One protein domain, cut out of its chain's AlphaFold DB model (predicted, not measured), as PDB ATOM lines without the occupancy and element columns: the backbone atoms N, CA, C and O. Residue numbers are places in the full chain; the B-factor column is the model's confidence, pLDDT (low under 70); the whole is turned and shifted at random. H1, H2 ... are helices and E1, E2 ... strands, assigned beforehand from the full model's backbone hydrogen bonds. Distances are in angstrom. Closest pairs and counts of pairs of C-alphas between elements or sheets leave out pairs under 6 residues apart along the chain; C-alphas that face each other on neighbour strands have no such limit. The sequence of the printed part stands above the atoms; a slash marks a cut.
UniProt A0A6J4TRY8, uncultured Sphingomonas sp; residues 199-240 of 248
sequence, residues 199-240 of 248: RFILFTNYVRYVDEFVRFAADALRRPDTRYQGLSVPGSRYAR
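What this domain is: This is residues 199 to 240 of the 248 residues of a protein of uncultured Sphingomonas sp (UniProt A0A6J4TRY8). An extended arm, residues 199 to 207, sticks out and leads into one helix, H1, which makes the long axis; a small two-stranded hairpin, E1 and E2, sits beside H1 residues 214 to 221. The printed part has 42 residues, with one named helix and two named strands in the order H1, E1, E2. The sheet, order E1 - E2, is antiparallel and the class is mixed, helices and strands. The whole is only just loose, close to compact, with a radius of gyration of the C-alphas of 11.0 A; it is elongated, spanning 32 by 20 by 20 A.

Where its parts are: H1, residues 208 to 222, begins at C-alpha 208 (125.875, 55.554, 28.466) and is 21.4 A long from first to last C-alpha. E1 is residues 230 to 233, 9.9 A. E2 is residues 236 to 239, 10.1 A, ending at C-alpha 239 (128.816, 48.492, 50.077).

How they stand to each other: The closest C-alphas of H1 and E1, those of Leu 221 and Gly 230, are 6.9 A apart. H1 and E2 are only just apart, closest 8.3 A. E1 and E2 form a hairpin at 169 degrees, with N 231 and O 238 within hydrogen-bond range at 2.8 A. In H1 every O i to N i+4 pair is within range.

The domain as a whole: The C-alphas of Asn 205 and Pro 224 are the farthest apart, 31.9 A. Residues 199 to 213, of which 208 to 213 belong to H1, stand free. The printed part has no cut; no link is long, and no printed residue is under 70 in pLDDT.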
ATOM      1  N   ARG A 199     112.120  51.532  45.089       95.25
ATOM      2  CA  ARG A 199     110.754  51.983  44.748       95.25
ATOM      3  C   ARG A 199     110.695  52.947  43.554       95.25
ATOM      4  O   ARG A 199     109.632  53.125  42.973       95.25
ATOM      5  N   PHE A 200     111.817  53.582  43.214       96.50
ATOM      6  CA  PHE A 200     111.925  54.531  42.107       96.50
ATOM      7  C   PHE A 200     112.750  53.895  40.994       96.50
ATOM      8  O   PHE A 200     113.935  53.625  41.185       96.50
ATOM      9  N   ILE A 201     112.104  53.642  39.857       97.25
ATOM     10  CA  ILE A 201     112.684  52.922  38.723       97.25
ATOM     11  C   ILE A 201     112.945  53.900  37.578       97.25
ATOM     12  O   ILE A 201     112.095  54.726  37.250       97.25
ATOM     13  N   LEU A 202     114.122  53.783  36.966       97.44
ATOM     14  CA  LEU A 202     114.510  54.504  35.756       97.44
ATOM     15  C   LEU A 202     114.777  53.482  34.654       97.44
ATOM     16  O   LEU A 202     115.599  52.586  34.830       97.44
ATOM     17  N   PHE A 203     114.104  53.634  33.516       97.88
ATOM     18  CA  PHE A 203     114.404  52.865  32.313       97.88
ATOM     19  C   PHE A 203     115.243  53.703  31.359       97.88
ATOM     20  O   PHE A 203     114.984  54.887  31.155       97.88
ATOM     21  N   THR A 204     116.245  53.071  30.760       97.31
ATOM     22  CA  THR A 204     117.111  53.690  29.759       97.31
ATOM     23  C   THR A 204     117.274  52.705  28.610       97.31
ATOM     24  O   THR A 204     117.276  51.494  28.823       97.31
ATOM     25  N   ASN A 205     117.375  53.210  27.388       97.31
ATOM     26  CA  ASN A 205     117.564  52.399  26.183       97.31
ATOM     27  C   ASN A 205     118.986  52.521  25.618       97.31
ATOM     28  O   ASN A 205     119.239  52.098  24.492       97.31
ATOM     29  N   TYR A 206     119.908  53.133  26.370       97.38
ATOM     30  CA  TYR A 206     121.256  53.405  25.895       97.38
ATOM     31  C   TYR A 206     122.290  53.289  27.014       97.38
ATOM     32  O   TYR A 206     122.151  53.907  28.067       97.38
ATOM     33  N   VAL A 207     123.349  52.517  26.753       94.75
ATOM     34  CA  VAL A 207     124.324  52.084  27.769       94.75
ATOM     35  C   VAL A 207     125.011  53.240  28.498       94.75
ATOM     36  O   VAL A 207     125.223  53.143  29.699       94.75
ATOM     37  N   ARG A 208     125.229  54.388  27.836       95.62
ATOM     38  CA  ARG A 208     125.875  55.554  28.466       95.62
ATOM     39  C   ARG A 208     125.139  56.089  29.696       95.62
ATOM     40  O   ARG A 208     125.767  56.680  30.566       95.62
ATOM     41  N   TYR A 209     123.821  55.892  29.793       97.44
ATOM     42  CA  TYR A 209     123.094  56.268  31.007       97.44
ATOM     43  C   TYR A 209     123.452  55.377  32.199       97.44
ATOM     44  O   TYR A 209     123.419  55.847  33.332       97.44
ATOM     45  N   VAL A 210     123.792  54.109  31.953       95.19
ATOM     46  CA  VAL A 210     124.241  53.178  32.992       95.19
ATOM     47  C   VAL A 210     125.629  53.580  33.481       95.19
ATOM     48  O   VAL A 210     125.808  53.697  34.689       95.19
ATOM     49  N   ASP A 211     126.560  53.890  32.573       93.25
ATOM     50  CA  ASP A 211     127.918  54.339  32.923       93.25
ATOM     51  C   ASP A 211     127.878  55.586  33.825       93.25
ATOM     52  O   ASP A 211     128.464  55.621  34.910       93.25
ATOM     53  N   GLU A 212     127.099  56.596  33.423       96.44
ATOM     54  CA  GLU A 212     126.925  57.820  34.211       96.44
ATOM     55  C   GLU A 212     126.204  57.570  35.541       96.44
ATOM     56  O   GLU A 212     126.528  58.204  36.547       96.44
ATOM     57  N   PHE A 213     125.250  56.634  35.585       96.31
ATOM     58  CA  PHE A 213     124.581  56.258  36.827       96.31
ATOM     59  C   PHE A 213     125.537  55.567  37.803       96.31
ATOM     60  O   PHE A 213     125.504  55.877  38.994       96.31
ATOM     61  N   VAL A 214     126.400  54.667  37.322       94.44
ATOM     62  CA  VAL A 214     127.410  53.987  38.146       94.44
ATOM     63  C   VAL A 214     128.402  54.999  38.711       94.44
ATOM     64  O   VAL A 214     128.623  55.007  39.923       94.44
ATOM     65  N   ARG A 215     128.909  55.919  37.881       93.56
ATOM     66  CA  ARG A 215     129.784  57.016  38.323       93.56
ATOM     67  C   ARG A 215     129.106  57.895  39.376       93.56
ATOM     68  O   ARG A 215     129.655  58.127  40.452       93.56
ATOM     69  N   PHE A 216     127.871  58.329  39.112       94.88
ATOM     70  CA  PHE A 216     127.081  59.092  40.079       94.88
ATOM     71  C   PHE A 216     126.890  58.326  41.391       94.88
ATOM     72  O   PHE A 216     127.012  58.911  42.466       94.88
ATOM     73  N   ALA A 217     126.582  57.030  41.328       94.88
ATOM     74  CA  ALA A 217     126.370  56.202  42.505       94.88
ATOM     75  C   ALA A 217     127.661  56.039  43.321       94.88
ATOM     76  O   ALA A 217     127.609  56.156  44.546       94.88
ATOM     77  N   ALA A 218     128.808  55.837  42.668       93.50
ATOM     78  CA  ALA A 218     130.113  55.774  43.318       93.50
ATOM     79  C   ALA A 218     130.424  57.081  44.063       93.50
ATOM     80  O   ALA A 218     130.671  57.062  45.271       93.50
ATOM     81  N   ASP A 219     130.304  58.225  43.385       93.50
ATOM     82  CA  ASP A 219     130.482  59.551  43.990       93.50
ATOM     83  C   ASP A 219     129.496  59.784  45.138       93.50
ATOM     84  O   ASP A 219     129.863  60.253  46.220       93.50
ATOM     85  N   ALA A 220     128.237  59.395  44.943       94.44
ATOM     86  CA  ALA A 220     127.211  59.523  45.956       94.44
ATOM     87  C   ALA A 220     127.491  58.652  47.182       94.44
ATOM     88  O   ALA A 220     127.103  59.079  48.265       94.44
ATOM     89  N   LEU A 221     128.135  57.488  47.040       94.25
ATOM     90  CA  LEU A 221     128.521  56.588  48.134       94.25
ATOM     91  C   LEU A 221     129.806  57.026  48.852       94.25
ATOM     92  O   LEU A 221     129.964  56.705  50.028       94.25
ATOM     93  N   ARG A 222     130.700  57.768  48.184       92.62
ATOM     94  CA  ARG A 222     131.916  58.349  48.789       92.62
ATOM     95  C   ARG A 222     131.598  59.485  49.771       92.62
ATOM     96  O   ARG A 222     132.379  59.744  50.683       92.62
ATOM     97  N   ARG A 223     130.457  60.163  49.609       92.44
ATOM     98  CA  ARG A 223     130.050  61.272  50.487       92.44
ATOM     99  C   ARG A 223     129.642  60.786  51.887       92.44
ATOM    100  O   ARG A 223     128.831  59.866  51.990       92.44
ATOM    101  N   PRO A 224     130.121  61.417  52.973       87.94
ATOM    102  CA  PRO A 224     129.815  60.979  54.337       87.94
ATOM    103  C   PRO A 224     128.341  61.189  54.733       87.94
ATOM    104  O   PRO A 224     127.777  60.374  55.463       87.94
ATOM    105  N   ASP A 225     127.701  62.236  54.215       90.94
ATOM    106  CA  ASP A 225     126.341  62.696  54.537       90.94
ATOM    107  C   ASP A 225     125.242  62.098  53.635       90.94
ATOM    108  O   ASP A 225     124.063  62.437  53.736       90.94
ATOM    109  N   THR A 226     125.607  61.179  52.746       93.44
ATOM    110  CA  THR A 226     124.671  60.544  51.816       93.44
ATOM    111  C   THR A 226     123.735  59.550  52.512       93.44
ATOM    112  O   THR A 226     124.104  58.885  53.480       93.44
ATOM    113  N   ARG A 227     122.528  59.361  51.967       94.00
ATOM    114  CA  ARG A 227     121.598  58.301  52.411       94.00
ATOM    115  C   ARG A 227     121.885  56.930  51.791       94.00
ATOM    116  O   ARG A 227     121.376  55.923  52.270       94.00
ATOM    117  N   TYR A 228     122.653  56.880  50.702       94.69
ATOM    118  CA  TYR A 228     122.899  55.644  49.955       94.69
ATOM    119  C   TYR A 228     123.895  54.745  50.696       94.69
ATOM    120  O   TYR A 228     124.936  55.218  51.151       94.69
ATOM    121  N   GLN A 229     123.589  53.455  50.840       93.00
ATOM    122  CA  GLN A 229     124.414  52.514  51.621       93.00
ATOM    123  C   GLN A 229     125.142  51.469  50.768       93.00
ATOM    124  O   GLN A 229     126.063  50.810  51.247       93.00
ATOM    125  N   GLY A 230     124.759  51.326  49.504       94.56
ATOM    126  CA  GLY A 230     125.453  50.474  48.552       94.56
ATOM    127  C   GLY A 230     124.872  50.594  47.150       94.56
ATOM    128  O   GLY A 230     123.842  51.237  46.947       94.56
ATOM    129  N   LEU A 231     125.548  49.947  46.208       95.88
ATOM    130  CA  LEU A 231     125.180  49.825  44.806       95.88
ATOM    131  C   LEU A 231     125.119  48.334  44.462       95.88
ATOM    132  O   LEU A 231     126.125  47.632  44.545       95.88
ATOM    133  N   SER A 232     123.935  47.840  44.102       95.56
ATOM    134  CA  SER A 232     123.810  46.509  43.506       95.56
ATOM    135  C   SER A 232     123.964  46.625  42.000       95.56
ATOM    136  O   SER A 232     123.301  47.456  41.385       95.56
ATOM    137  N   VAL A 233     124.787  45.761  41.426       93.62
ATOM    138  CA  VAL A 233     124.982  45.624  39.982       93.62
ATOM    139  C   VAL A 233     124.703  44.173  39.575       93.62
ATOM    140  O   VAL A 233     124.644  43.299  40.448       93.62
ATOM    141  N   PRO A 234     124.531  43.874  38.278       92.50
ATOM    142  CA  PRO A 234     124.418  42.494  37.828       92.50
ATOM    143  C   PRO A 234     125.609  41.654  38.322       92.50
ATOM    144  O   PRO A 234     126.762  41.973  38.050       92.50
ATOM    145  N   GLY A 235     125.330  40.601  39.091       86.75
ATOM    146  CA  GLY A 235     126.335  39.677  39.620       86.75
ATOM    147  C   GLY A 235     127.153  40.161  40.825       86.75
ATOM    148  O   GLY A 235     127.972  39.391  41.321       86.75
ATOM    149  N   SER A 236     126.976  41.388  41.333       89.12
ATOM    150  CA  SER A 236     127.780  41.909  42.455       89.12
ATOM    151  C   SER A 236     127.077  42.996  43.272       89.12
ATOM    152  O   SER A 236     126.086  43.596  42.858       89.12
ATOM    153  N   ARG A 237     127.587  43.268  44.477       91.00
ATOM    154  CA  ARG A 237     127.109  44.360  45.335       91.00
ATOM    155  C   ARG A 237     128.286  45.067  45.986       91.00
ATOM    156  O   ARG A 237     129.089  44.434  46.661       91.00
ATOM    157  N   TYR A 238     128.295  46.386  45.873       91.38
ATOM    158  CA  TYR A 238     129.278  47.258  46.494       91.38
ATOM    159  C   TYR A 238     128.654  47.968  47.690       91.38
ATOM    160  O   TYR A 238     127.635  48.651  47.564       91.38
ATOM    161  N   ALA A 239     129.229  47.779  48.873       88.12
ATOM    162  CA  ALA A 239     128.816  48.492  50.077       88.12
ATOM    163  C   ALA A 239     129.548  49.837  50.182       88.12
ATOM    164  O   ALA A 239     130.617  50.030  49.598       88.12
ATOM    165  N   ARG A 240     129.005  50.773  50.970       85.12
ATOM    166  CA  ARG A 240     129.730  52.002  51.323       85.12
ATOM    167  C   ARG A 240     131.108  51.648  51.907       85.12
ATOM    168  O   ARG A 240     131.197  50.816  52.804       85.12
TER     169      ARG A 240